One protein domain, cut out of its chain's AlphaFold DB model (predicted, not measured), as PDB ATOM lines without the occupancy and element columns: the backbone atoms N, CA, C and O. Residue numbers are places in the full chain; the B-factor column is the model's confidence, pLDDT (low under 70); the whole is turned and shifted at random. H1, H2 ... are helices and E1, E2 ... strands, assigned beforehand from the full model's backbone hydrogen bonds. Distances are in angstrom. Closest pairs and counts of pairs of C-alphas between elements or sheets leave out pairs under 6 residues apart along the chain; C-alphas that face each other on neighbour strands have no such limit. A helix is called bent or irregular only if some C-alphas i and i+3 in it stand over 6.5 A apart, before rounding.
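Overview. This is residues 315 to 522 of the 526 residues of an uncharacterized protein of Roseospira navarrensis (UniProt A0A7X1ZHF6). A strongly twisted wall of five parallel strands runs through the middle, with helices over both faces: H6 and H7 cover one face, together with H5 by the edge strand E2, and H2 and H8 cover the other. The long helix H1 packs side by side on H7, away from the sheet; H9 folds back on H8, and residues 398 to 404, in the link from H3 to H4, stick out. The printed part has 208 residues with nine named helices and five named strands, in the order H1 E1 H2 E2 H3 H4 H5 E3 H6 E4 H7 E5 H8 H9; the sheet's order is E2 E3 E1 E4 E5, and the class is mixed, helices and strands. The whole is compact, with a radius of gyration of the C-alphas of 17.1 A and spans of 51 by 39 by 30 A.

Along the chain. Find C-alpha 315 at (1.298, 259.430, 34.054); from there H1 runs 30.4 A to residue 335. It is irregular, C-alphas 316 and 319 being 7.1 A apart. After a long link comes E1, residues 357 to 362, which begins at (8.032, 230.843, 18.770) and is 16.3 A long. Next come H2, residues 368 to 376, E2, residues 382 to 384, H3, residues 388 to 396, H4, residues 408 to 413, and H5, residues 415 to 430, 21.8 A long. Read on through E3, residues 438 to 442, to H6, residues 445 to 454, only just irregular with C-alphas 446 and 449 6.6 A apart. E4, residues 459 to 464, is 16.4 A long; H7, residues 467 to 475, E5, residues 485 to 488, and H8, residues 492 to 501, follow. H9, residues 506 to 515, ends at C-alpha 515, (14.255, 258.242, 22.474).

Arrangement. Start with the sheet and look for N 384 and O 439, 2.8 A apart, between E2 and E3; N 440 and O 358, 2.7 A, between E3 and E1; N 361 and O 461, 2.9 A, between E1 and E4; and N 487 and O 462, 2.8 A, between E4 and E5, each within hydrogen-bond range. E4, H7, E5 form a strand-helix-strand unit, two parallel neighbour strands with a helix between, its crossover right-handed; E2 and E3, with H3, H4 and H5 between, form another. E1, H2, E2 and E3, H6, E4 are split units, with a strand between their two in the sheet, both right-handed. H2 has a height over the sheet of 7.8 A, and C-alphas 372 and 383 are its closest to E2, 5.9 A apart. On the opposite face H6 has a height of 8.4 A, and on the local plane it runs along E1 at 1 degrees. H8, on the same face as H2, comes closest to E5 at C-alphas 494 and 487, 5.3 A. H8 and H9 form a helical hairpin at a steep tilt of 45 degrees, closest at C-alphas 496 and 509, 6.5 A. H1, with residues 326 to 334 alone, touches H7 at a shallow tilt of 16 degrees, the same way, closest at C-alphas 330 and 472, 5.6 A. H3 only grazes the sheet, with residues 388 to 390; it touches H5, closest at C-alphas 388 and 422, 6.5 A. H4 touches H6, closest at C-alphas 408 and 450, 6.4 A. H2, H3, H4 and H5 have every O i to N i+4 pair within hydrogen-bond range; H1 has 15 of 17, H6 3 of 6, H7 4 of 5, H8 5 of 6 and H9 4 of 6.

Size, cuts and confidence. The C-alphas farthest apart, those of Asp 402 and Glu 514, are 54.5 A from each other. The printed part has no cut. The long links are H1 to E1 and H3 to H4. The mean pLDDT of the printed part is 73.2, and 75 residues are under 70, among them 315 to 325, 366 to 380, 395 to 406 and 510 to 522.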
ATOM      1  N   PHE A 315       0.450 259.889  32.938       37.94
ATOM      2  CA  PHE A 315       1.298 259.430  34.054       37.94
ATOM      3  C   PHE A 315       0.680 259.684  35.425       37.94
ATOM      4  O   PHE A 315       0.976 258.947  36.360       37.94
ATOM      5  N   ARG A 316      -0.177 260.702  35.562       36.94
ATOM      6  CA  ARG A 316      -0.835 261.001  36.842       36.94
ATOM      7  C   ARG A 316      -1.851 259.921  37.230       36.94
ATOM      8  O   ARG A 316      -2.207 259.812  38.400       36.94
ATOM      9  N   HIS A 317      -2.316 259.149  36.249       45.22
ATOM     10  CA  HIS A 317      -3.440 258.227  36.383       45.22
ATOM     11  C   HIS A 317      -3.081 256.769  36.092       45.22
ATOM     12  O   HIS A 317      -3.693 255.893  36.689       45.22
ATOM     13  N   ALA A 318      -2.011 256.504  35.334       52.12
ATOM     14  CA  ALA A 318      -1.529 255.152  35.046       52.12
ATOM     15  C   ALA A 318      -1.258 254.297  36.295       52.12
ATOM     16  O   ALA A 318      -1.380 253.081  36.232       52.12
ATOM     17  N   ASP A 319      -0.875 254.904  37.421       56.84
ATOM     18  CA  ASP A 319      -0.708 254.180  38.688       56.84
ATOM     19  C   ASP A 319      -2.048 253.770  39.312       56.84
ATOM     20  O   ASP A 319      -2.151 252.677  39.862       56.84
ATOM     21  N   ALA A 320      -3.074 254.620  39.206       56.06
ATOM     22  CA  ALA A 320      -4.414 254.329  39.709       56.06
ATOM     23  C   ALA A 320      -5.125 253.299  38.822       56.06
ATOM     24  O   ALA A 320      -5.667 252.327  39.339       56.06
ATOM     25  N   ASP A 321      -5.045 253.471  37.502       57.28
ATOM     26  CA  ASP A 321      -5.623 252.541  36.532       57.28
ATOM     27  C   ASP A 321      -4.927 251.175  36.630       57.28
ATOM     28  O   ASP A 321      -5.576 250.138  36.571       57.28
ATOM     29  N   LEU A 322      -3.606 251.156  36.862       64.38
ATOM     30  CA  LEU A 322      -2.890 249.909  37.115       64.38
ATOM     31  C   LEU A 322      -3.330 249.246  38.416       64.38
ATOM     32  O   LEU A 322      -3.471 248.029  38.444       64.38
ATOM     33  N   ALA A 323      -3.530 250.009  39.489       65.56
ATOM     34  CA  ALA A 323      -4.016 249.443  40.741       65.56
ATOM     35  C   ALA A 323      -5.415 248.820  40.575       65.56
ATOM     36  O   ALA A 323      -5.655 247.729  41.094       65.56
ATOM     37  N   GLU A 324      -6.307 249.473  39.822       66.06
ATOM     38  CA  GLU A 324      -7.629 248.942  39.468       66.06
ATOM     39  C   GLU A 324      -7.506 247.665  38.628       66.06
ATOM     40  O   GLU A 324      -8.070 246.636  38.995       66.06
ATOM     41  N   ASP A 325      -6.704 247.685  37.566       64.88
ATOM     42  CA  ASP A 325      -6.497 246.527  36.697       64.88
ATOM     43  C   ASP A 325      -5.865 245.349  37.447       64.88
ATOM     44  O   ASP A 325      -6.232 244.200  37.216       64.88
ATOM     45  N   VAL A 326      -4.938 245.606  38.374       71.69
ATOM     46  CA  VAL A 326      -4.357 244.574  39.245       71.69
ATOM     47  C   VAL A 326      -5.415 243.996  40.181       71.69
ATOM     48  O   VAL A 326      -5.420 242.783  40.395       71.69
ATOM     49  N   ALA A 327      -6.319 244.819  40.716       71.00
ATOM     50  CA  ALA A 327      -7.416 244.355  41.560       71.00
ATOM     51  C   ALA A 327      -8.426 243.506  40.769       71.00
ATOM     52  O   ALA A 327      -8.784 242.418  41.220       71.00
ATOM     53  N   VAL A 328      -8.827 243.951  39.573       70.31
ATOM     54  CA  VAL A 328      -9.712 243.202  38.661       70.31
ATOM     55  C   VAL A 328      -9.065 241.887  38.243       70.31
ATOM     56  O   VAL A 328      -9.680 240.829  38.337       70.31
ATOM     57  N   MET A 329      -7.797 241.936  37.835       77.38
ATOM     58  CA  MET A 329      -7.017 240.757  37.476       77.38
ATOM     59  C   MET A 329      -6.943 239.773  38.650       77.38
ATOM     60  O   MET A 329      -7.175 238.584  38.453       77.38
ATOM     61  N   ARG A 330      -6.654 240.249  39.869       76.56
ATOM     62  CA  ARG A 330      -6.619 239.410  41.076       76.56
ATOM     63  C   ARG A 330      -7.971 238.745  41.327       76.56
ATOM     64  O   ARG A 330      -8.002 237.535  41.505       76.56
ATOM     65  N   ALA A 331      -9.067 239.499  41.267       75.81
ATOM     66  CA  ALA A 331     -10.411 238.949  41.432       75.81
ATOM     67  C   ALA A 331     -10.739 237.893  40.359       75.81
ATOM     68  O   ALA A 331     -11.281 236.837  40.675       75.81
ATOM     69  N   ALA A 332     -10.357 238.132  39.099       73.69
ATOM     70  CA  ALA A 332     -10.546 237.176  38.006       73.69
ATOM     71  C   ALA A 332      -9.729 235.886  38.202       73.69
ATOM     72  O   ALA A 332     -10.201 234.790  37.895       73.69
ATOM     73  N   PHE A 333      -8.512 236.010  38.730       74.50
ATOM     74  CA  PHE A 333      -7.645 234.890  39.081       74.50
ATOM     75  C   PHE A 333      -8.152 234.094  40.289       74.50
ATOM     76  O   PHE A 333      -8.053 232.870  40.284       74.50
ATOM     77  N   GLU A 334      -8.700 234.764  41.303       79.12
ATOM     78  CA  GLU A 334      -9.317 234.122  42.470       79.12
ATOM     79  C   GLU A 334     -10.594 233.362  42.085       79.12
ATOM     80  O   GLU A 334     -10.810 232.245  42.551       79.12
ATOM     81  N   ALA A 335     -11.422 233.938  41.206       81.00
ATOM     82  CA  ALA A 335     -12.659 233.314  40.740       81.00
ATOM     83  C   ALA A 335     -12.412 232.103  39.823       81.00
ATOM     84  O   ALA A 335     -13.175 231.139  39.846       81.00
ATOM     85  N   ALA A 336     -11.356 232.158  39.008       76.88
ATOM     86  CA  ALA A 336     -11.010 231.126  38.038       76.88
ATOM     87  C   ALA A 336      -9.482 230.931  37.993       76.88
ATOM     88  O   ALA A 336      -8.807 231.495  37.117       76.88
ATOM     89  N   PRO A 337      -8.912 230.152  38.932       79.62
ATOM     90  CA  PRO A 337      -7.482 229.871  38.945       79.62
ATOM     91  C   PRO A 337      -7.065 229.087  37.698       79.62
ATOM     92  O   PRO A 337      -7.889 228.455  37.035       79.62
ATOM     93  N   SER A 338      -5.773 229.125  37.366       79.50
ATOM     94  CA  SER A 338      -5.255 228.376  36.218       79.50
ATOM     95  C   SER A 338      -5.567 226.875  36.353       79.50
ATOM     96  O   SER A 338      -5.114 226.263  37.321       79.50
ATOM     97  N   PRO A 339      -6.273 226.254  35.387       73.56
ATOM     98  CA  PRO A 339      -6.549 224.816  35.419       73.56
ATOM     99  C   PRO A 339      -5.335 223.977  34.982       73.56
ATOM    100  O   PRO A 339      -5.350 222.754  35.070       73.56
ATOM    101  N   TRP A 340      -4.266 224.623  34.511       77.62
ATOM    102  CA  TRP A 340      -3.109 223.985  33.882       77.62
ATOM    103  C   TRP A 340      -1.983 223.695  34.884       77.62
ATOM    104  O   TRP A 340      -0.812 223.948  34.601       77.62
ATOM    105  N   THR A 341      -2.322 223.225  36.086       65.56
ATOM    106  CA  THR A 341      -1.343 222.960  37.149       65.56
ATOM    107  C   THR A 341      -0.599 221.651  36.890       65.56
ATOM    108  O   THR A 341      -1.136 220.572  37.129       65.56
ATOM    109  N   GLY A 342       0.642 221.738  36.421       61.78
ATOM    110  CA  GLY A 342       1.519 220.585  36.226       61.78
ATOM    111  C   GLY A 342       2.826 220.980  35.547       61.78
ATOM    112  O   GLY A 342       2.858 221.930  34.765       61.78
ATOM    113  N   ASP A 343       3.903 220.258  35.851       60.41
ATOM    114  CA  ASP A 343       5.144 220.375  35.092       60.41
ATOM    115  C   ASP A 343       5.021 219.549  33.807       60.41
ATOM    116  O   ASP A 343       4.735 218.353  33.889       60.41
ATOM    117  N   PRO A 344       5.247 220.135  32.619       58.09
ATOM    118  CA  PRO A 344       5.252 219.359  31.391       58.09
ATOM    119  C   PRO A 344       6.448 218.397  31.406       58.09
ATOM    120  O   PRO A 344       7.606 218.829  31.318       58.09
ATOM    121  N   GLU A 345       6.190 217.088  31.486       56.44
ATOM    122  CA  GLU A 345       7.212 216.081  31.204       56.44
ATOM    123  C   GLU A 345       7.671 216.257  29.753       56.44
ATOM    124  O   GLU A 345       6.916 216.099  28.794       56.44
ATOM    125  N   THR A 346       8.931 216.641  29.569       56.88
ATOM    126  CA  THR A 346       9.462 216.914  28.233       56.88
ATOM    127  C   THR A 346      10.004 215.631  27.612       56.88
ATOM    128  O   THR A 346      11.113 215.196  27.925       56.88
ATOM    129  N   ASP A 347       9.241 215.037  26.686       61.94
ATOM    130  CA  ASP A 347       9.727 213.960  25.811       61.94
ATOM    131  C   ASP A 347      11.013 214.428  25.086       61.94
ATOM    132  O   ASP A 347      11.008 215.482  24.434       61.94
ATOM    133  N   PRO A 348      12.121 213.659  25.125       59.28
ATOM    134  CA  PRO A 348      13.341 213.943  24.368       59.28
ATOM    135  C   PRO A 348      13.121 214.253  22.876       59.28
ATOM    136  O   PRO A 348      13.910 214.992  22.274       59.28
ATOM    137  N   LYS A 349      12.060 213.714  22.257       59.03
ATOM    138  CA  LYS A 349      11.691 213.978  20.854       59.03
ATOM    139  C   LYS A 349      11.106 215.376  20.631       59.03
ATOM    140  O   LYS A 349      11.195 215.892  19.518       59.03
ATOM    141  N   ALA A 350      10.570 216.018  21.667       66.19
ATOM    142  CA  ALA A 350       9.927 217.327  21.591       66.19
ATOM    143  C   ALA A 350      10.904 218.514  21.715       66.19
ATOM    144  O   ALA A 350      10.504 219.666  21.553       66.19
ATOM    145  N   ARG A 351      12.203 218.249  21.931       68.81
ATOM    146  CA  ARG A 351      13.243 219.238  22.291       68.81
ATOM    147  C   ARG A 351      13.419 220.451  21.364       68.81
ATOM    148  O   ARG A 351      14.082 221.405  21.753       68.81
ATOM    149  N   PHE A 352      12.896 220.411  20.139       79.44
ATOM    150  CA  PHE A 352      13.005 221.512  19.169       79.44
ATOM    151  C   PHE A 352      11.656 222.106  18.748       79.44
ATOM    152  O   PHE A 352      11.629 223.041  17.950       79.44
ATOM    153  N   LEU A 353      10.537 221.586  19.261       84.06
ATOM    154  CA  LEU A 353       9.204 222.017  18.848       84.06
ATOM    155  C   LEU A 353       8.898 223.431  19.358       84.06
ATOM    156  O   LEU A 353       8.787 223.654  20.565       84.06
ATOM    157  N   GLY A 354       8.728 224.374  18.426       82.69
ATOM    158  CA  GLY A 354       8.398 225.769  18.723       82.69
ATOM    159  C   GLY A 354       9.607 226.655  19.025       82.69
ATOM    160  O   GLY A 354       9.440 227.733  19.591       82.69
ATOM    161  N   ILE A 355      10.826 226.245  18.660       87.69
ATOM    162  CA  ILE A 355      12.053 227.032  18.886       87.69
ATOM    163  C   ILE A 355      12.001 228.435  18.254       87.69
ATOM    164  O   ILE A 355      12.638 229.377  18.751       87.69
ATOM    165  N   GLU A 356      11.229 228.581  17.181       86.31
ATOM    166  CA  GLU A 356      10.941 229.811  16.449       86.31
ATOM    167  C   GLU A 356       9.892 230.698  17.139       86.31
ATOM    168  O   GLU A 356       9.810 231.894  16.851       86.31
ATOM    169  N   LYS A 357       9.128 230.149  18.090       89.69
ATOM    170  CA  LYS A 357       8.032 230.843  18.770       89.69
ATOM    171  C   LYS A 357       8.496 231.533  20.044       89.69
ATOM    172  O   LYS A 357       9.298 231.014  20.834       89.69
ATOM    173  N   ARG A 358       7.976 232.736  20.260       90.12
ATOM    174  CA  ARG A 358       8.090 233.483  21.517       90.12
ATOM    175  C   ARG A 358       6.701 233.841  21.994       90.12
ATOM    176  O   ARG A 358       5.988 234.517  21.268       90.12
ATOM    177  N   PHE A 359       6.349 233.435  23.199       91.31
ATOM    178  CA  PHE A 359       5.097 233.797  23.843       91.31
ATOM    179  C   PHE A 359       5.372 234.888  24.867       91.31
ATOM    180  O   PHE A 359       6.198 234.716  25.766       91.31
ATOM    181  N   VAL A 360       4.718 236.030  24.692       88.31
ATOM    182  CA  VAL A 360       4.826 237.189  25.572       88.31
ATOM    183  C   VAL A 360       3.474 237.383  26.238       88.31
ATOM    184  O   VAL A 360       2.532 237.846  25.602       88.31
ATOM    185  N   ALA A 361       3.386 236.999  27.508       88.69
ATOM    186  CA  ALA A 361       2.232 237.274  28.351       88.69
ATOM    187  C   ALA A 361       2.391 238.643  29.010       88.69
ATOM    188  O   ALA A 361       3.497 239.018  29.411       88.69
ATOM    189  N   VAL A 362       1.294 239.380  29.141       83.69
ATOM    190  CA  VAL A 362       1.265 240.665  29.846       83.69
ATOM    191  C   VAL A 362       0.270 240.567  30.989       83.69
ATOM    192  O   VAL A 362      -0.855 240.123  30.785       83.69
ATOM    193  N   ALA A 363       0.695 240.953  32.190       82.50
ATOM    194  CA  ALA A 363      -0.171 241.027  33.359       82.50
ATOM    195  C   ALA A 363      -0.063 242.430  33.998       82.50
ATOM    196  O   ALA A 363       1.054 242.872  34.290       82.50
ATOM    197  N   PRO A 364      -1.182 243.149  34.220       74.75
ATOM    198  CA  PRO A 364      -2.571 242.777  33.902       74.75
ATOM    199  C   PRO A 364      -2.839 242.519  32.407       74.75
ATOM    200  O   PRO A 364      -2.124 243.082  31.573       74.75
ATOM    201  N   PRO A 365      -3.812 241.650  32.066       71.69
ATOM    202  CA  PRO A 365      -4.103 241.281  30.684       71.69
ATOM    203  C   PRO A 365      -4.565 242.498  29.873       71.69
ATOM    204  O   PRO A 365      -5.264 243.376  30.379       71.69
ATOM    205  N   LYS A 366      -4.167 242.551  28.598       66.12
ATOM    206  CA  LYS A 366      -4.508 243.624  27.648       66.12
ATOM    207  C   LYS A 366      -4.844 243.048  26.276       66.12
ATOM    208  O   LYS A 366      -4.528 241.893  25.985       66.12
ATOM    209  N   SER A 367      -5.446 243.878  25.426       66.06
ATOM    210  CA  SER A 367      -5.732 243.545  24.029       66.06
ATOM    211  C   SER A 367      -4.468 243.082  23.295       66.06
ATOM    212  O   SER A 367      -3.450 243.782  23.285       66.06
ATOM    213  N   THR A 368      -4.524 241.917  22.634       64.75
ATOM    214  CA  THR A 368      -3.417 241.443  21.781       64.75
ATOM    215  C   THR A 368      -3.098 242.431  20.668       64.75
ATOM    216  O   THR A 368      -1.938 242.519  20.261       64.75
ATOM    217  N   ALA A 369      -4.102 243.159  20.170       58.62
ATOM    218  CA  ALA A 369      -3.939 244.094  19.066       58.62
ATOM    219  C   ALA A 369      -3.057 245.281  19.473       58.62
ATOM    220  O   ALA A 369      -2.099 245.593  18.765       58.62
ATOM    221  N   ASP A 370      -3.299 245.869  20.646       59.12
ATOM    222  CA  ASP A 370      -2.536 247.024  21.137       59.12
ATOM    223  C   ASP A 370      -1.089 246.646  21.445       59.12
ATOM    224  O   ASP A 370      -0.142 247.322  21.030       59.12
ATOM    225  N   LEU A 371      -0.911 245.507  22.118       61.09
ATOM    226  CA  LEU A 371       0.403 244.946  22.417       61.09
ATOM    227  C   LEU A 371       1.181 244.646  21.133       61.09
ATOM    228  O   LEU A 371       2.373 244.949  21.031       61.09
ATOM    229  N   ALA A 372       0.512 244.082  20.128       61.19
ATOM    230  CA  ALA A 372       1.136 243.767  18.857       61.19
ATOM    231  C   ALA A 372       1.464 245.017  18.039       61.19
ATOM    232  O   ALA A 372       2.536 245.081  17.430       61.19
ATOM    233  N   LEU A 373       0.602 246.033  18.061       58.03
ATOM    234  CA  LEU A 373       0.862 247.319  17.423       58.03
ATOM    235  C   LEU A 373       2.101 247.976  18.044       58.03
ATOM    236  O   LEU A 373       3.024 248.366  17.324       58.03
ATOM    237  N   ALA A 374       2.179 248.008  19.374       57.72
ATOM    238  CA  ALA A 374       3.318 248.563  20.092       57.72
ATOM    239  C   ALA A 374       4.613 247.767  19.836       57.72
ATOM    240  O   ALA A 374       5.661 248.354  19.551       57.72
ATOM    241  N   ALA A 375       4.549 246.433  19.869       62.53
ATOM    242  CA  ALA A 375       5.699 245.570  19.609       62.53
ATOM    243  C   ALA A 375       6.190 245.672  18.154       62.53
ATOM    244  O   ALA A 375       7.400 245.755  17.911       62.53
ATOM    245  N   SER A 376       5.272 245.714  17.182       59.94
ATOM    246  CA  SER A 376       5.587 245.760  15.745       59.94
ATOM    247  C   SER A 376       6.307 247.044  15.322       59.94
ATOM    248  O   SER A 376       7.067 247.037  14.351       59.94
ATOM    249  N   ALA A 377       6.163 248.131  16.086       56.34
ATOM    250  CA  ALA A 377       6.930 249.356  15.875       56.34
ATOM    251  C   ALA A 377       8.438 249.175  16.139       56.34
ATOM    252  O   ALA A 377       9.264 249.916  15.594       56.34
ATOM    253  N   LEU A 378       8.813 248.196  16.969       57.91
ATOM    254  CA  LEU A 378      10.171 248.055  17.496       57.91
ATOM    255  C   LEU A 378      10.912 246.838  16.947       57.91
ATOM    256  O   LEU A 378      12.143 246.859  16.859       57.91
ATOM    257  N   THR A 379      10.185 245.796  16.553       63.72
ATOM    258  CA  THR A 379      10.768 244.553  16.049       63.72
ATOM    259  C   THR A 379      10.713 244.421  14.531       63.72
ATOM    260  O   THR A 379       9.901 245.033  13.846       63.72
ATOM    261  N   SER A 380      11.621 243.610  13.991       66.69
ATOM    262  CA  SER A 380      11.555 243.115  12.615       66.69
ATOM    263  C   SER A 380      10.943 241.715  12.516       66.69
ATOM    264  O   SER A 380      10.937 241.146  11.429       66.69
ATOM    265  N   TRP A 381      10.523 241.122  13.636       71.69
ATOM    266  CA  TRP A 381       9.883 239.808  13.669       71.69
ATOM    267  C   TRP A 381       8.389 239.939  13.390       71.69
ATOM    268  O   TRP A 381       7.795 240.993  13.617       71.69
ATOM    269  N   SER A 382       7.781 238.859  12.908       77.38
ATOM    270  CA  SER A 382       6.331 238.808  12.748       77.38
ATOM    271  C   SER A 382       5.676 238.774  14.124       77.38
ATOM    272  O   SER A 382       6.063 237.972  14.976       77.38
ATOM    273  N   VAL A 383       4.699 239.650  14.346       74.88
ATOM    274  CA  VAL A 383       3.948 239.721  15.602       74.88
ATOM    275  C   VAL A 383       2.518 239.272  15.344       74.88
ATOM    276  O   VAL A 383       1.856 239.783  14.439       74.88
ATOM    277  N   VAL A 384       2.047 238.310  16.131       75.81
ATOM    278  CA  VAL A 384       0.661 237.847  16.095       75.81
ATOM    279  C   VAL A 384      -0.194 238.809  16.909       75.81
ATOM    280  O   VAL A 384       0.004 238.949  18.114       75.81
ATOM    281  N   TRP A 385      -1.123 239.480  16.231       68.12
ATOM    282  CA  TRP A 385      -1.995 240.518  16.793       68.12
ATOM    283  C   TRP A 385      -3.377 240.008  17.227       68.12
ATOM    284  O   TRP A 385      -4.214 240.786  17.675       68.12
ATOM    285  N   PHE A 386      -3.613 238.700  17.130       69.00
ATOM    286  CA  PHE A 386      -4.854 238.037  17.522       69.00
ATOM    287  C   PHE A 386      -4.575 236.869  18.472       69.00
ATOM    288  O   PHE A 386      -3.497 236.272  18.445       69.00
ATOM    289  N   ASP A 387      -5.566 236.518  19.282       78.00
ATOM    290  CA  ASP A 387      -5.473 235.414  20.233       78.00
ATOM    291  C   ASP A 387      -5.711 234.061  19.539       78.00
ATOM    292  O   ASP A 387      -6.846 233.617  19.346       78.00
ATOM    293  N   CYS A 388      -4.627 233.405  19.117       80.75
ATOM    294  CA  CYS A 388      -4.694 232.061  18.537       80.75
ATOM    295  C   CYS A 388      -5.270 231.034  19.519       80.75
ATOM    296  O   CYS A 388      -5.989 230.130  19.098       80.75
ATOM    297  N   TRP A 389      -4.933 231.145  20.806       86.50
ATOM    298  CA  TRP A 389      -5.318 230.159  21.808       86.50
ATOM    299  C   TRP A 389      -6.828 230.182  22.026       86.50
ATOM    300  O   TRP A 389      -7.482 229.155  21.835       86.50
ATOM    301  N   ALA A 390      -7.392 231.358  22.316       81.81
ATOM    302  CA  ALA A 390      -8.831 231.515  22.500       81.81
ATOM    303  C   ALA A 390      -9.616 231.090  21.253       81.81
ATOM    304  O   ALA A 390     -10.611 230.378  21.361       81.81
ATOM    305  N   ALA A 391      -9.141 231.451  20.057       77.62
ATOM    306  CA  ALA A 391      -9.800 231.080  18.807       77.62
ATOM    307  C   ALA A 391      -9.814 229.563  18.552       77.62
ATOM    308  O   ALA A 391     -10.804 229.037  18.041       77.62
ATOM    309  N   ILE A 392      -8.740 228.843  18.891       80.62
ATOM    310  CA  ILE A 392      -8.702 227.383  18.732       80.62
ATOM    311  C   ILE A 392      -9.584 226.718  19.789       80.62
ATOM    312  O   ILE A 392     -10.417 225.885  19.433       80.62
ATOM    313  N   MET A 393      -9.467 227.116  21.058       77.62
ATOM    314  CA  MET A 393     -10.268 226.542  22.145       77.62
ATOM    315  C   MET A 393     -11.772 226.776  21.943       77.62
ATOM    316  O   MET A 393     -12.557 225.848  22.115       77.62
ATOM    317  N   ALA A 394     -12.177 227.960  21.472       73.69
ATOM    318  CA  ALA A 394     -13.576 228.262  21.163       73.69
ATOM    319  C   ALA A 394     -14.159 227.381  20.044       73.69
ATOM    320  O   ALA A 394     -15.365 227.157  20.002       73.69
ATOM    321  N   ASN A 395     -13.329 226.886  19.121       68.12
ATOM    322  CA  ASN A 395     -13.776 225.960  18.078       68.12
ATOM    323  C   ASN A 395     -13.720 224.497  18.529       68.12
ATOM    324  O   ASN A 395     -14.557 223.710  18.098       68.12
ATOM    325  N   ILE A 396     -12.793 224.138  19.419       68.25
ATOM    326  CA  ILE A 396     -12.762 222.813  20.053       68.25
ATOM    327  C   ILE A 396     -13.999 222.610  20.934       68.25
ATOM    328  O   ILE A 396     -14.647 221.573  20.829       68.25
ATOM    329  N   GLY A 397     -14.407 223.626  21.699       59.41
ATOM    330  CA  GLY A 397     -15.622 223.573  22.523       59.41
ATOM    331  C   GLY A 397     -16.928 223.390  21.734       59.41
ATOM    332  O   GLY A 397     -17.948 223.056  22.318       59.41
ATOM    333  N   LYS A 398     -16.913 223.568  20.404       58.00
ATOM    334  CA  LYS A 398     -18.062 223.261  19.530       58.00
ATOM    335  C   LYS A 398     -18.129 221.789  19.117       58.00
ATOM    336  O   LYS A 398     -19.157 221.356  18.609       58.00
ATOM    337  N   LEU A 399     -17.026 221.055  19.254       49.62
ATOM    338  CA  LEU A 399     -16.909 219.648  18.864       49.62
ATOM    339  C   LEU A 399     -17.093 218.701  20.056       49.62
ATOM    340  O   LEU A 399     -17.538 217.575  19.854       49.62
ATOM    341  N   GLU A 400     -16.796 219.156  21.275       53.78
ATOM    342  CA  GLU A 400     -17.024 218.403  22.513       53.78
ATOM    343  C   GLU A 400     -18.143 219.057  23.331       53.78
ATOM    344  O   GLU A 400     -17.928 220.026  24.054       53.78
ATOM    345  N   SER A 401     -19.365 218.535  23.192       48.03
ATOM    346  CA  SER A 401     -20.573 219.037  23.865       48.03
ATOM    347  C   SER A 401     -20.701 218.624  25.336       48.03
ATOM    348  O   SER A 401     -21.594 219.110  26.024       48.03
ATOM    349  N   ASP A 402     -19.834 217.734  25.828       48.88
ATOM    350  CA  ASP A 402     -20.009 217.047  27.120       48.88
ATOM    351  C   ASP A 402     -19.502 217.836  28.349       48.88
ATOM    352  O   ASP A 402     -19.350 217.295  29.442       48.88
ATOM    353  N   GLY A 403     -19.309 219.150  28.210       49.19
ATOM    354  CA  GLY A 403     -19.288 220.098  29.332       49.19
ATOM    355  C   GLY A 403     -18.034 220.121  30.217       49.19
ATOM    356  O   GLY A 403     -17.933 220.993  31.080       49.19
ATOM    357  N   ALA A 404     -17.059 219.232  30.017       56.25
ATOM    358  CA  ALA A 404     -15.767 219.335  30.691       56.25
ATOM    359  C   ALA A 404     -14.873 220.355  29.966       56.25
ATOM    360  O   ALA A 404     -14.628 220.239  28.767       56.25
ATOM    361  N   ALA A 405     -14.378 221.363  30.691       63.50
ATOM    362  CA  ALA A 405     -13.363 222.262  30.150       63.50
ATOM    363  C   ALA A 405     -12.105 221.449  29.778       63.50
ATOM    364  O   ALA A 405     -11.722 220.571  30.556       63.50
ATOM    365  N   PRO A 406     -11.458 221.724  28.629       69.81
ATOM    366  CA  PRO A 406     -10.265 220.992  28.221       69.81
ATOM    367  C   PRO A 406      -9.184 221.087  29.304       69.81
ATOM    368  O   PRO A 406      -8.911 222.174  29.816       69.81
ATOM    369  N   ASP A 407      -8.579 219.950  29.646       76.62
ATOM    370  CA  ASP A 407      -7.520 219.820  30.648       76.62
ATOM    371  C   ASP A 407      -6.161 219.492  30.000       76.62
ATOM    372  O   ASP A 407      -6.039 219.371  28.776       76.62
ATOM    373  N   LEU A 408      -5.091 219.399  30.802       79.25
ATOM    374  CA  LEU A 408      -3.747 219.116  30.276       79.25
ATOM    375  C   LEU A 408      -3.701 217.796  29.489       79.25
ATOM    376  O   LEU A 408      -3.081 217.753  28.427       79.25
ATOM    377  N   ALA A 409      -4.399 216.756  29.958       79.56
ATOM    378  CA  ALA A 409      -4.432 215.451  29.303       79.56
ATOM    379  C   ALA A 409      -5.086 215.529  27.914       79.56
ATOM    380  O   ALA A 409      -4.580 214.950  26.948       79.56
ATOM    381  N   PHE A 410      -6.168 216.298  27.784       81.56
ATOM    382  CA  PHE A 410      -6.800 216.577  26.500       81.56
ATOM    383  C   PHE A 410      -5.842 217.291  25.535       81.56
ATOM    384  O   PHE A 410      -5.735 216.911  24.362       81.56
ATOM    385  N   ILE A 411      -5.122 218.313  26.011       82.50
ATOM    386  CA  ILE A 411      -4.165 219.067  25.189       82.50
ATOM    387  C   ILE A 411      -3.017 218.170  24.722       82.50
ATOM    388  O   ILE A 411      -2.640 218.236  23.551       82.50
ATOM    389  N   GLU A 412      -2.493 217.310  25.593       82.25
ATOM    390  CA  GLU A 412      -1.453 216.334  25.252       82.25
ATOM    391  C   GLU A 412      -1.932 215.344  24.185       82.25
ATOM    392  O   GLU A 412      -1.258 215.165  23.165       82.25
ATOM    393  N   ALA A 413      -3.124 214.768  24.368       81.00
ATOM    394  CA  ALA A 413      -3.712 213.813  23.430       81.00
ATOM    395  C   ALA A 413      -3.941 214.422  22.034       81.00
ATOM    396  O   ALA A 413      -3.764 213.747  21.017       81.00
ATOM    397  N   ASN A 414      -4.274 215.715  21.973       82.88
ATOM    398  CA  ASN A 414      -4.625 216.422  20.738       82.88
ATOM    399  C   ASN A 414      -3.533 217.387  20.241       82.88
ATOM    400  O   ASN A 414      -3.756 218.168  19.307       82.88
ATOM    401  N   ALA A 415      -2.324 217.328  20.808       83.88
ATOM    402  CA  ALA A 415      -1.280 218.329  20.592       83.88
ATOM    403  C   ALA A 415      -0.903 218.523  19.114       83.88
ATOM    404  O   ALA A 415      -0.569 219.630  18.690       83.88
ATOM    405  N   GLN A 416      -0.913 217.461  18.304       82.50
ATOM    406  CA  GLN A 416      -0.586 217.556  16.875       82.50
ATOM    407  C   GLN A 416      -1.663 218.301  16.077       82.50
ATOM    408  O   GLN A 416      -1.332 219.134  15.229       82.50
ATOM    409  N   PHE A 417      -2.937 218.029  16.357       84.19
ATOM    410  CA  PHE A 417      -4.060 218.718  15.727       84.19
ATOM    411  C   PHE A 417      -4.056 220.207  16.086       84.19
ATOM    412  O   PHE A 417      -4.062 221.055  15.192       84.19
ATOM    413  N   ILE A 418      -3.930 220.527  17.379       83.56
ATOM    414  CA  ILE A 418      -3.932 221.910  17.877       83.56
ATOM    415  C   ILE A 418      -2.795 222.722  17.246       83.56
ATOM    416  O   ILE A 418      -3.016 223.828  16.752       83.56
ATOM    417  N   ARG A 419      -1.582 222.160  17.187       86.94
ATOM    418  CA  ARG A 419      -0.440 222.811  16.526       86.94
ATOM    419  C   ARG A 419      -0.672 223.035  15.036       86.94
ATOM    420  O   ARG A 419      -0.302 224.090  14.527       86.94
ATOM    421  N   SER A 420      -1.290 222.074  14.353       82.19
ATOM    422  CA  SER A 420      -1.581 222.185  12.919       82.19
ATOM    423  C   SER A 420      -2.591 223.303  12.645       82.19
ATOM    424  O   SER A 420      -2.362 224.129  11.761       82.19
ATOM    425  N   ALA A 421      -3.659 223.390  13.445       82.06
ATOM    426  CA  ALA A 421      -4.628 224.485  13.382       82.06
ATOM    427  C   ALA A 421      -3.962 225.841  13.665       82.06
ATOM    428  O   ALA A 421      -4.154 226.803  12.924       82.06
ATOM    429  N   TRP A 422      -3.101 225.899  14.683       87.31
ATOM    430  CA  TRP A 422      -2.350 227.103  15.030       87.31
ATOM    431  C   TRP A 422      -1.449 227.584  13.885       87.31
ATOM    432  O   TRP A 422      -1.500 228.750  13.491       87.31
ATOM    433  N   GLN A 423      -0.644 226.693  13.306       83.12
ATOM    434  CA  GLN A 423       0.225 227.011  12.167       83.12
ATOM    435  C   GLN A 423      -0.569 227.389  10.910       83.12
ATOM    436  O   GLN A 423      -0.093 228.168  10.084       83.12
ATOM    437  N   GLN A 424      -1.768 226.831  10.730       79.12
ATOM    438  CA  GLN A 424      -2.671 227.236   9.656       79.12
ATOM    439  C   GLN A 424      -3.149 228.678   9.865       79.12
ATOM    440  O   GLN A 424      -3.037 229.489   8.952       79.12
ATOM    441  N   MET A 425      -3.559 229.041  11.085       77.81
ATOM    442  CA  MET A 425      -3.947 230.417  11.418       77.81
ATOM    443  C   MET A 425      -2.803 231.420  11.224       77.81
ATOM    444  O   MET A 425      -3.030 232.513  10.704       77.81
ATOM    445  N   GLU A 426      -1.574 231.063  11.607       75.50
ATOM    446  CA  GLU A 426      -0.384 231.888  11.353       75.50
ATOM    447  C   GLU A 426      -0.168 232.131   9.854       75.50
ATOM    448  O   GLU A 426       0.064 233.268   9.435       75.50
ATOM    449  N   ARG A 427      -0.267 231.077   9.038       72.69
ATOM    450  CA  ARG A 427      -0.092 231.171   7.583       72.69
ATOM    451  C   ARG A 427      -1.195 232.000   6.934       72.69
ATOM    452  O   ARG A 427      -0.880 232.922   6.186       72.69
ATOM    453  N   ASP A 428      -2.450 231.728   7.266       70.44
ATOM    454  CA  ASP A 428      -3.602 232.371   6.631       70.44
ATOM    455  C   ASP A 428      -3.714 233.851   6.996       70.44
ATOM    456  O   ASP A 428      -4.049 234.677   6.148       70.44
ATOM    457  N   ARG A 429      -3.414 234.211   8.250       63.78
ATOM    458  CA  ARG A 429      -3.608 235.585   8.739       63.78
ATOM    459  C   ARG A 429      -2.367 236.461   8.662       63.78
ATOM    460  O   ARG A 429      -2.500 237.677   8.565       63.78
ATOM    461  N   LEU A 430      -1.172 235.883   8.753       58.56
ATOM    462  CA  LEU A 430       0.077 236.652   8.818       58.56
ATOM    463  C   LEU A 430       1.008 236.378   7.639       58.56
ATOM    464  O   LEU A 430       2.038 237.041   7.525       58.56
ATOM    465  N   THR A 431       0.673 235.430   6.756       68.25
ATOM    466  CA  THR A 431       1.519 235.012   5.621       68.25
ATOM    467  C   THR A 431       2.938 234.618   6.048       68.25
ATOM    468  O   THR A 431       3.901 234.789   5.301       68.25
ATOM    469  N   VAL A 432       3.086 234.117   7.279       66.31
ATOM    470  CA  VAL A 432       4.393 233.763   7.839       66.31
ATOM    471  C   VAL A 432       4.814 232.389   7.315       66.31
ATOM    472  O   VAL A 432       4.065 231.428   7.498       66.31
ATOM    473  N   PRO A 433       5.996 232.257   6.684       68.25
ATOM    474  CA  PRO A 433       6.502 230.955   6.274       68.25
ATOM    475  C   PRO A 433       6.908 230.112   7.488       68.25
ATOM    476  O   PRO A 433       7.335 230.639   8.519       68.25
ATOM    477  N   GLU A 434       6.821 228.792   7.352       72.31
ATOM    478  CA  GLU A 434       7.217 227.860   8.407       72.31
ATOM    479  C   GLU A 434       8.690 228.064   8.816       72.31
ATOM    480  O   GLU A 434       9.557 228.327   7.981       72.31
ATOM    481  N   GLY A 435       8.973 227.986  10.120       72.12
ATOM    482  CA  GLY A 435      10.323 228.153  10.675       72.12
ATOM    483  C   GLY A 435      10.802 229.601  10.851       72.12
ATOM    484  O   GLY A 435      11.902 229.815  11.364       72.12
ATOM    485  N   HIS A 436      10.006 230.609  10.477       74.56
ATOM    486  CA  HIS A 436      10.316 232.007  10.789       74.56
ATOM    487  C   HIS A 436      10.044 232.343  12.256       74.56
ATOM    488  O   HIS A 436       9.129 231.811  12.874       74.56
ATOM    489  N   ALA A 437      10.834 233.266  12.813       79.81
ATOM    490  CA  ALA A 437      10.645 233.719  14.185       79.81
ATOM    491  C   ALA A 437       9.356 234.541  14.327       79.81
ATOM    492  O   ALA A 437       9.166 235.533  13.614       79.81
ATOM    493  N   VAL A 438       8.507 234.150  15.280       83.38
ATOM    494  CA  VAL A 438       7.204 234.778  15.532       83.38
ATOM    495  C   VAL A 438       7.055 235.123  17.008       83.38
ATOM    496  O   VAL A 438       7.409 234.336  17.890       83.38
ATOM    497  N   VAL A 439       6.523 236.314  17.271       85.06
ATOM    498  CA  VAL A 439       6.142 236.764  18.610       85.06
ATOM    499  C   VAL A 439       4.626 236.658  18.761       85.06
ATOM    500  O   VAL A 439       3.879 237.333  18.057       85.06
ATOM    501  N   HIS A 440       4.181 235.828  19.692       87.62
ATOM    502  CA  HIS A 440       2.793 235.639  20.087       87.62
ATOM    503  C   HIS A 440       2.496 236.473  21.326       87.62
ATOM    504  O   HIS A 440       3.119 236.263  22.369       87.62
ATOM    505  N   MET A 441       1.546 237.398  21.212       83.50
ATOM    506  CA  MET A 441       0.981 238.065  22.380       83.50
ATOM    507  C   MET A 441      -0.016 237.120  23.049       83.50
ATOM    508  O   MET A 441      -0.890 236.573  22.379       83.50
ATOM    509  N   VAL A 442       0.150 236.908  24.351       85.12
ATOM    510  CA  VAL A 442      -0.722 236.068  25.173       85.12
ATOM    511  C   VAL A 442      -1.521 236.986  26.092       85.12
ATOM    512  O   VAL A 442      -0.961 237.624  26.984       85.12
ATOM    513  N   THR A 443      -2.820 237.064  25.834       76.56
ATOM    514  CA  THR A 443      -3.833 237.790  26.620       76.56
ATOM    515  C   THR A 443      -3.956 237.224  28.021       76.56
ATOM    516  O   THR A 443      -3.884 237.972  28.987       76.56
ATOM    517  N   ASP A 444      -4.104 235.905  28.140       84.00
ATOM    518  CA  ASP A 444      -4.301 235.230  29.418       84.00
ATOM    519  C   ASP A 444      -3.062 234.429  29.829       84.00
ATOM    520  O   ASP A 444      -2.766 233.368  29.272       84.00
ATOM    521  N   ALA A 445      -2.355 234.909  30.856       85.75
ATOM    522  CA  ALA A 445      -1.178 234.241  31.408       85.75
ATOM    523  C   ALA A 445      -1.474 232.827  31.954       85.75
ATOM    524  O   ALA A 445      -0.548 232.018  32.027       85.75
ATOM    525  N   ARG A 446      -2.733 232.487  32.278       84.50
ATOM    526  CA  ARG A 446      -3.133 231.124  32.690       84.50
ATOM    527  C   ARG A 446      -2.866 230.110  31.592       84.50
ATOM    528  O   ARG A 446      -2.374 229.024  31.878       84.50
ATOM    529  N   SER A 447      -3.106 230.483  30.334       86.81
ATOM    530  CA  SER A 447      -2.939 229.592  29.176       86.81
ATOM    531  C   SER A 447      -1.499 229.108  28.969       86.81
ATOM    532  O   SER A 447      -1.274 228.116  28.279       86.81
ATOM    533  N   VAL A 448      -0.511 229.767  29.587       88.88
ATOM    534  CA  VAL A 448       0.912 229.455  29.408       88.88
ATOM    535  C   VAL A 448       1.233 228.014  29.799       88.88
ATOM    536  O   VAL A 448       2.022 227.385  29.098       88.88
ATOM    537  N   GLY A 449       0.590 227.464  30.835       85.81
ATOM    538  CA  GLY A 449       0.755 226.053  31.204       85.81
ATOM    539  C   GLY A 449       0.460 225.112  30.027       85.81
ATOM    540  O   GLY A 449       1.310 224.314  29.639       85.81
ATOM    541  N   ALA A 450      -0.684 225.295  29.360       87.12
ATOM    542  CA  ALA A 450      -1.042 224.522  28.170       87.12
ATOM    543  C   ALA A 450      -0.132 224.813  26.963       87.12
ATOM    544  O   ALA A 450       0.247 223.908  26.216       87.12
ATOM    545  N   LEU A 451       0.266 226.072  26.761       90.19
ATOM    546  CA  LEU A 451       1.147 226.439  25.650       90.19
ATOM    547  C   LEU A 451       2.542 225.812  25.779       90.19
ATOM    548  O   LEU A 451       3.159 225.512  24.756       90.19
ATOM    549  N   ARG A 452       3.033 225.576  27.001       86.94
ATOM    550  CA  ARG A 452       4.300 224.864  27.238       86.94
ATOM    551  C   ARG A 452       4.226 223.393  26.843       86.94
ATOM    552  O   ARG A 452       5.212 222.877  26.323       86.94
ATOM    553  N   VAL A 453       3.076 222.747  27.034       85.31
ATOM    554  CA  VAL A 453       2.834 221.380  26.545       85.31
ATOM    555  C   VAL A 453       2.891 221.343  25.017       85.31
ATOM    556  O   VAL A 453       3.551 220.488  24.428       85.31
ATOM    557  N   LEU A 454       2.245 222.305  24.357       87.31
ATOM    558  CA  LEU A 454       2.226 222.373  22.895       87.31
ATOM    559  C   LEU A 454       3.590 222.740  22.301       87.31
ATOM    560  O   LEU A 454       3.983 222.198  21.265       87.31
ATOM    561  N   TRP A 455       4.310 223.662  22.935       90.38
ATOM    562  CA  TRP A 455       5.542 224.250  22.413       90.38
ATOM    563  C   TRP A 455       6.666 224.239  23.460       90.38
ATOM    564  O   TRP A 455       7.096 225.297  23.923       90.38
ATOM    565  N   PRO A 456       7.196 223.056  23.812       86.75
ATOM    566  CA  PRO A 456       8.147 222.918  24.915       86.75
ATOM    567  C   PRO A 456       9.488 223.622  24.672       86.75
ATOM    568  O   PRO A 456      10.177 223.961  25.632       86.75
ATOM    569  N   ALA A 457       9.870 223.871  23.412       87.56
ATOM    570  CA  ALA A 457      11.092 224.606  23.071       87.56
ATOM    571  C   ALA A 457      10.861 226.108  22.814       87.56
ATOM    572  O   ALA A 457      11.817 226.832  22.502       87.56
ATOM    573  N   ALA A 458       9.619 226.595  22.914       90.50
ATOM    574  CA  ALA A 458       9.332 228.019  22.800       90.50
ATOM    575  C   ALA A 458       9.843 228.784  24.025       90.50
ATOM    576  O   ALA A 458      10.041 228.230  25.106       90.50
ATOM    577  N   ARG A 459      10.060 230.093  23.860       90.31
ATOM    578  CA  ARG A 459      10.380 230.956  25.007       90.31
ATOM    579  C   ARG A 459       9.127 231.642  25.498       90.31
ATOM    580  O   ARG A 459       8.421 232.253  24.698       90.31
ATOM    581  N   PHE A 460       8.939 231.607  26.807       91.50
ATOM    582  CA  PHE A 460       7.819 232.219  27.505       91.50
ATOM    583  C   PHE A 460       8.338 233.367  28.356       91.50
ATOM    584  O   PHE A 460       9.273 233.200  29.144       91.50
ATOM    585  N   VAL A 461       7.765 234.548  28.163       91.25
ATOM    586  CA  VAL A 461       8.148 235.763  28.877       91.25
ATOM    587  C   VAL A 461       6.903 236.404  29.450       91.25
ATOM    588  O   VAL A 461       5.938 236.626  28.725       91.25
ATOM    589  N   LEU A 462       6.946 236.716  30.740       90.94
ATOM    590  CA  LEU A 462       5.911 237.480  31.418       90.94
ATOM    591  C   LEU A 462       6.371 238.928  31.559       90.94
ATOM    592  O   LEU A 462       7.438 239.190  32.111       90.94
ATOM    593  N   CYS A 463       5.569 239.869  31.080       87.00
ATOM    594  CA  CYS A 463       5.763 241.298  31.271       87.00
ATOM    595  C   CYS A 463       4.764 241.808  32.315       87.00
ATOM    596  O   CYS A 463       3.558 241.773  32.090       87.00
ATOM    597  N   ILE A 464       5.274 242.321  33.432       85.38
ATOM    598  CA  ILE A 464       4.493 242.910  34.529       85.38
ATOM    599  C   ILE A 464       5.008 244.313  34.856       85.38
ATOM    600  O   ILE A 464       6.153 244.635  34.532       85.38
ATOM    601  N   PRO A 465       4.209 245.189  35.481       75.94
ATOM    602  CA  PRO A 465       4.679 246.504  35.923       75.94
ATOM    603  C   PRO A 465       5.776 246.408  36.982       75.94
ATOM    604  O   PRO A 465       6.786 247.104  36.879       75.94
ATOM    605  N   GLY A 466       5.595 245.538  37.970       79.69
ATOM    606  CA  GLY A 466       6.421 245.420  39.164       79.69
ATOM    607  C   GLY A 466       6.204 244.077  39.856       79.69
ATOM    608  O   GLY A 466       5.383 243.271  39.422       79.69
ATOM    609  N   ALA A 467       6.983 243.820  40.907       82.69
ATOM    610  CA  ALA A 467       6.984 242.536  41.614       82.69
ATOM    611  C   ALA A 467       5.661 242.242  42.352       82.69
ATOM    612  O   ALA A 467       5.273 241.087  42.474       82.69
ATOM    613  N   ASP A 468       4.951 243.285  42.774       80.50
ATOM    614  CA  ASP A 468       3.631 243.252  43.416       80.50
ATOM    615  C   ASP A 468       2.558 242.557  42.559       80.50
ATOM    616  O   ASP A 468       1.671 241.859  43.059       80.50
ATOM    617  N   VAL A 469       2.669 242.684  41.236       83.12
ATOM    618  CA  VAL A 469       1.760 242.005  40.309       83.12
ATOM    619  C   VAL A 469       2.071 240.519  40.212       83.12
ATOM    620  O   VAL A 469       1.143 239.726  40.076       83.12
ATOM    621  N   MET A 470       3.337 240.117  40.365       86.94
ATOM    622  CA  MET A 470       3.706 238.701  40.369       86.94
ATOM    623  C   MET A 470       3.039 237.954  41.526       86.94
ATOM    624  O   MET A 470       2.529 236.861  41.314       86.94
ATOM    625  N   GLU A 471       2.975 238.553  42.719       83.44
ATOM    626  CA  GLU A 471       2.284 237.954  43.872       83.44
ATOM    627  C   GLU A 471       0.807 237.671  43.556       83.44
ATOM    628  O   GLU A 471       0.295 236.593  43.852       83.44
ATOM    629  N   SER A 472       0.147 238.612  42.874       82.25
ATOM    630  CA  SER A 472      -1.259 238.484  42.466       82.25
ATOM    631  C   SER A 472      -1.451 237.428  41.372       82.25
ATOM    632  O   SER A 472      -2.407 236.660  41.411       82.25
ATOM    633  N   VAL A 473      -0.525 237.358  40.413       82.94
ATOM    634  CA  VAL A 473      -0.517 236.350  39.341       82.94
ATOM    635  C   VAL A 473      -0.293 234.945  39.916       82.94
ATOM    636  O   VAL A 473      -0.989 234.004  39.537       82.94
ATOM    637  N   THR A 474       0.622 234.796  40.877       84.94
ATOM    638  CA  THR A 474       0.890 233.513  41.543       84.94
ATOM    639  C   THR A 474      -0.271 233.049  42.413       84.94
ATOM    640  O   THR A 474      -0.589 231.861  42.392       84.94
ATOM    641  N   ALA A 475      -0.960 233.960  43.109       78.62
ATOM    642  CA  ALA A 475      -2.199 233.631  43.820       78.62
ATOM    643  C   ALA A 475      -3.276 233.050  42.879       78.62
ATOM    644  O   ALA A 475      -4.043 232.182  43.283       78.62
ATOM    645  N   GLY A 476      -3.268 233.456  41.606       74.38
ATOM    646  CA  GLY A 476      -4.127 232.938  40.540       74.38
ATOM    647  C   GLY A 476      -3.742 231.591  39.932       74.38
ATOM    648  O   GLY A 476      -4.281 231.210  38.891       74.38
ATOM    649  N   GLY A 477      -2.779 230.878  40.519       77.12
ATOM    650  CA  GLY A 477      -2.330 229.572  40.030       77.12
ATOM    651  C   GLY A 477      -1.377 229.633  38.833       77.12
ATOM    652  O   GLY A 477      -1.113 228.603  38.216       77.12
ATOM    653  N   VAL A 478      -0.844 230.810  38.490       84.94
ATOM    654  CA  VAL A 478       0.199 230.956  37.463       84.94
ATOM    655  C   VAL A 478       1.573 230.885  38.117       84.94
ATOM    656  O   VAL A 478       1.953 231.746  38.915       84.94
ATOM    657  N   GLN A 479       2.349 229.863  37.769       83.75
ATOM    658  CA  GLN A 479       3.648 229.632  38.393       83.75
ATOM    659  C   GLN A 479       4.747 230.455  37.702       83.75
ATOM    660  O   GLN A 479       4.760 230.633  36.484       83.75
ATOM    661  N   ALA A 480       5.676 231.008  38.488       83.38
ATOM    662  CA  ALA A 480       6.741 231.875  37.971       83.38
ATOM    663  C   ALA A 480       7.723 231.130  37.045       83.38
ATOM    664  O   ALA A 480       8.265 231.716  36.110       83.38
ATOM    665  N   ASP A 481       7.935 229.842  37.303       84.69
ATOM    666  CA  ASP A 481       8.789 228.926  36.542       84.69
ATOM    667  C   ASP A 481       8.198 228.515  35.182       84.69
ATOM    668  O   ASP A 481       8.908 227.955  34.343       84.69
ATOM    669  N   TRP A 482       6.937 228.864  34.906       85.81
ATOM    670  CA  TRP A 482       6.359 228.777  33.563       85.81
ATOM    671  C   TRP A 482       7.014 229.728  32.572       85.81
ATOM    672  O   TRP A 482       6.951 229.515  31.360       85.81
ATOM    673  N   PHE A 483       7.678 230.760  33.077       89.00
ATOM    674  CA  PHE A 483       8.329 231.766  32.267       89.00
ATOM    675  C   PHE A 483       9.840 231.603  32.354       89.00
ATOM    676  O   PHE A 483      10.421 231.561  33.435       89.00
ATOM    677  N   GLU A 484      10.514 231.626  31.201       88.44
ATOM    678  CA  GLU A 484      11.978 231.749  31.173       88.44
ATOM    679  C   GLU A 484      12.398 233.045  31.884       88.44
ATOM    680  O   GLU A 484      13.479 233.142  32.471       88.44
ATOM    681  N   ARG A 485      11.561 234.088  31.767       88.75
ATOM    682  CA  ARG A 485      11.832 235.426  32.291       88.75
ATOM    683  C   ARG A 485      10.550 236.130  32.709       88.75
ATOM    684  O   ARG A 485       9.607 236.213  31.927       88.75
ATOM    685  N   VAL A 486      10.610 236.770  33.872       89.62
ATOM    686  CA  VAL A 486       9.655 237.793  34.307       89.62
ATOM    687  C   VAL A 486      10.326 239.161  34.169       89.62
ATOM    688  O   VAL A 486      11.425 239.389  34.682       89.62
ATOM    689  N   LEU A 487       9.714 240.057  33.401       86.38
ATOM    690  CA  LEU A 487      10.240 241.371  33.053       86.38
ATOM    691  C   LEU A 487       9.352 242.455  33.651       86.38
ATOM    692  O   LEU A 487       8.140 242.446  33.476       86.38
ATOM    693  N   HIS A 488       9.983 243.409  34.332       81.56
ATOM    694  CA  HIS A 488       9.297 244.506  35.010       81.56
ATOM    695  C   HIS A 488       9.404 245.748  34.142       81.56
ATOM    696  O   HIS A 488      10.469 246.358  34.080       81.56
ATOM    697  N   TRP A 489       8.353 246.131  33.430       71.62
ATOM    698  CA  TRP A 489       8.469 247.229  32.467       71.62
ATOM    699  C   TRP A 489       8.661 248.604  33.129       71.62
ATOM    700  O   TRP A 489       9.120 249.536  32.463       71.62
ATOM    701  N   ARG A 490       8.402 248.737  34.442       68.75
ATOM    702  CA  ARG A 490       8.760 249.938  35.225       68.75
ATOM    703  C   ARG A 490      10.240 249.997  35.602       68.75
ATOM    704  O   ARG A 490      10.733 251.086  35.889       68.75
ATOM    705  N   ASP A 491      10.959 248.872  35.558       68.00
ATOM    706  CA  ASP A 491      12.411 248.836  35.746       68.00
ATOM    707  C   ASP A 491      13.124 249.035  34.389       68.00
ATOM    708  O   ASP A 491      13.062 248.161  33.511       68.00
ATOM    709  N   PRO A 492      13.876 250.139  34.203       64.56
ATOM    710  CA  PRO A 492      14.637 250.389  32.978       64.56
ATOM    711  C   PRO A 492      15.583 249.241  32.585       64.56
ATOM    712  O   PRO A 492      15.832 249.011  31.397       64.56
ATOM    713  N   ARG A 493      16.103 248.480  33.558       69.38
ATOM    714  CA  ARG A 493      16.991 247.330  33.312       69.38
ATOM    715  C   ARG A 493      16.255 246.183  32.625       69.38
ATOM    716  O   ARG A 493      16.833 245.487  31.786       69.38
ATOM    717  N   HIS A 494      14.994 245.970  32.982       74.06
ATOM    718  CA  HIS A 494      14.151 244.910  32.430       74.06
ATOM    719  C   HIS A 494      13.588 245.302  31.064       74.06
ATOM    720  O   HIS A 494      13.455 244.450  30.187       74.06
ATOM    721  N   LEU A 495      13.391 246.595  30.823       69.50
ATOM    722  CA  LEU A 495      12.945 247.120  29.539       69.50
ATOM    723  C   LEU A 495      13.933 246.833  28.395       69.50
ATOM    724  O   LEU A 495      13.547 246.363  27.325       69.50
ATOM    725  N   ALA A 496      15.236 247.001  28.641       71.12
ATOM    726  CA  ALA A 496      16.280 246.632  27.681       71.12
ATOM    727  C   ALA A 496      16.244 245.135  27.309       71.12
ATOM    728  O   ALA A 496      16.563 244.750  26.178       71.12
ATOM    729  N   ARG A 497      15.859 244.283  28.269       76.94
ATOM    730  CA  ARG A 497      15.697 242.837  28.077       76.94
ATOM    731  C   ARG A 497      14.401 242.511  27.336       76.94
ATOM    732  O   ARG A 497      14.440 241.652  26.464       76.94
ATOM    733  N   ALA A 498      13.310 243.230  27.596       74.31
ATOM    734  CA  ALA A 498      12.051 243.085  26.861       74.31
ATOM    735  C   ALA A 498      12.243 243.384  25.371       74.31
ATOM    736  O   ALA A 498      11.883 242.578  24.517       74.31
ATOM    737  N   LEU A 499      12.944 244.474  25.048       74.12
ATOM    738  CA  LEU A 499      13.331 244.793  23.671       74.12
ATOM    739  C   LEU A 499      14.181 243.677  23.043       74.12
ATOM    740  O   LEU A 499      14.034 243.356  21.867       74.12
ATOM    741  N   ALA A 500      15.068 243.051  23.817       78.75
ATOM    742  CA  ALA A 500      15.854 241.927  23.324       78.75
ATOM    743  C   ALA A 500      14.992 240.705  22.984       78.75
ATOM    744  O   ALA A 500      15.202 240.103  21.932       78.75
ATOM    745  N   VAL A 501      14.039 240.364  23.854       77.44
ATOM    746  CA  VAL A 501      13.080 239.264  23.658       77.44
ATOM    747  C   VAL A 501      12.219 239.510  22.427       77.44
ATOM    748  O   VAL A 501      12.027 238.593  21.634       77.44
ATOM    749  N   MET A 502      11.772 240.749  22.228       70.12
ATOM    750  CA  MET A 502      10.977 241.130  21.064       70.12
ATOM    751  C   MET A 502      11.778 241.122  19.758       70.12
ATOM    752  O   MET A 502      11.181 241.319  18.716       70.12
ATOM    753  N   GLY A 503      13.096 240.893  19.764       71.50
ATOM    754  CA  GLY A 503      13.906 240.829  18.540       71.50
ATOM    755  C   GLY A 503      14.522 242.165  18.110       71.50
ATOM    756  O   GLY A 503      15.062 242.270  17.009       71.50
ATOM    757  N   VAL A 504      14.512 243.188  18.972       71.31
ATOM    758  CA  VAL A 504      15.150 244.481  18.677       71.31
ATOM    759  C   VAL A 504      16.679 244.309  18.632       71.31
ATOM    760  O   VAL A 504      17.261 243.786  19.594       71.31
ATOM    761  N   PRO A 505      17.384 244.753  17.572       71.44
ATOM    762  CA  PRO A 505      18.843 244.655  17.485       71.44
ATOM    763  C   PRO A 505      19.558 245.454  18.578       71.44
ATOM    764  O   PRO A 505      19.138 246.559  18.919       71.44
ATOM    765  N   ARG A 506      20.692 244.948  19.086       75.75
ATOM    766  CA  ARG A 506      21.450 245.579  20.189       75.75
ATOM    767  C   ARG A 506      21.778 247.057  19.937       75.75
ATOM    768  O   ARG A 506      21.657 247.849  20.862       75.75
ATOM    769  N   ALA A 507      22.143 247.413  18.702       71.69
ATOM    770  CA  ALA A 507      22.450 248.790  18.311       71.69
ATOM    771  C   ALA A 507      21.240 249.734  18.434       71.69
ATOM    772  O   ALA A 507      21.404 250.873  18.852       71.69
ATOM    773  N   ARG A 508      20.027 249.240  18.147       66.00
ATOM    774  CA  ARG A 508      18.786 250.022  18.238       66.00
ATOM    775  C   ARG A 508      18.197 250.065  19.640       66.00
ATOM    776  O   ARG A 508      17.503 251.011  19.953       66.00
ATOM    777  N   ARG A 509      18.496 249.098  20.516       73.38
ATOM    778  CA  ARG A 509      17.952 249.084  21.890       73.38
ATOM    779  C   ARG A 509      18.305 250.341  22.676       73.38
ATOM    780  O   ARG A 509      17.460 250.841  23.398       73.38
ATOM    781  N   ARG A 510      19.547 250.818  22.556       66.94
ATOM    782  CA  ARG A 510      20.013 252.013  23.269       66.94
ATOM    783  C   ARG A 510      19.301 253.265  22.764       66.94
ATOM    784  O   ARG A 510      18.724 253.970  23.572       66.94
ATOM    785  N   GLU A 511      19.279 253.452  21.447       63.50
ATOM    786  CA  GLU A 511      18.534 254.528  20.789       63.50
ATOM    787  C   GLU A 511      17.060 254.492  21.203       63.50
ATOM    788  O   GLU A 511      16.551 255.478  21.706       63.50
ATOM    789  N   THR A 512      16.407 253.331  21.118       62.50
ATOM    790  CA  THR A 512      15.019 253.141  21.553       62.50
ATOM    791  C   THR A 512      14.828 253.481  23.035       62.50
ATOM    792  O   THR A 512      13.883 254.177  23.361       62.50
ATOM    793  N   LEU A 513      15.714 253.064  23.944       62.72
ATOM    794  CA  LEU A 513      15.619 253.421  25.372       62.72
ATOM    795  C   LEU A 513      15.835 254.918  25.639       62.72
ATOM    796  O   LEU A 513      15.260 255.447  26.587       62.72
ATOM    797  N   GLU A 514      16.666 255.579  24.835       57.75
ATOM    798  CA  GLU A 514      16.984 257.006  24.950       57.75
ATOM    799  C   GLU A 514      15.890 257.893  24.326       57.75
ATOM    800  O   GLU A 514      15.608 258.960  24.868       57.75
ATOM    801  N   THR A 515      15.247 257.455  23.236       46.19
ATOM    802  CA  THR A 515      14.255 258.242  22.474       46.19
ATOM    803  C   THR A 515      12.802 257.868  22.746       46.19
ATOM    804  O   THR A 515      11.907 258.668  22.483       46.19
ATOM    805  N   ALA A 516      12.526 256.677  23.277       47.88
ATOM    806  CA  ALA A 516      11.169 256.232  23.553       47.88
ATOM    807  C   ALA A 516      10.870 256.301  25.059       47.88
ATOM    808  O   ALA A 516      10.767 255.300  25.769       47.88
ATOM    809  N   HIS A 517      10.625 257.524  25.536       43.06
ATOM    810  CA  HIS A 517      10.062 257.788  26.870       43.06
ATOM    811  C   HIS A 517       8.736 257.020  27.115       43.06
ATOM    812  O   HIS A 517       8.342 256.784  28.256       43.06
ATOM    813  N   HIS A 518       8.115 256.535  26.035       46.94
ATOM    814  CA  HIS A 518       6.861 255.779  25.975       46.94
ATOM    815  C   HIS A 518       7.020 254.264  26.019       46.94
ATOM    816  O   HIS A 518       6.033 253.551  25.895       46.94
ATOM    817  N   LEU A 519       8.230 253.725  26.172       47.12
ATOM    818  CA  LEU A 519       8.419 252.272  26.240       47.12
ATOM    819  C   LEU A 519       7.726 251.634  27.448       47.12
ATOM    820  O   LEU A 519       7.412 250.450  27.410       47.12
ATOM    821  N   ARG A 520       7.432 252.414  28.494       49.22
ATOM    822  CA  ARG A 520       6.548 251.987  29.591       49.22
ATOM    823  C   ARG A 520       5.134 251.648  29.091       49.22
ATOM    824  O   ARG A 520       4.480 250.797  29.671       49.22
ATOM    825  N   HIS A 521       4.720 252.241  27.971       50.41
ATOM    826  CA  HIS A 521       3.439 252.012  27.306       50.41
ATOM    827  C   HIS A 521       3.452 250.865  26.290       50.41
ATOM    828  O   HIS A 521       2.434 250.618  25.656       50.41
ATOM    829  N   LEU A 522       4.573 250.151  26.111       52.91
ATOM    830  CA  LEU A 522       4.628 248.982  25.218       52.91
ATOM    831  C   LEU A 522       3.667 247.873  25.639       52.91
ATOM    832  O   LEU A 522       3.089 247.199  24.796       52.91
TER     833      LEU A 522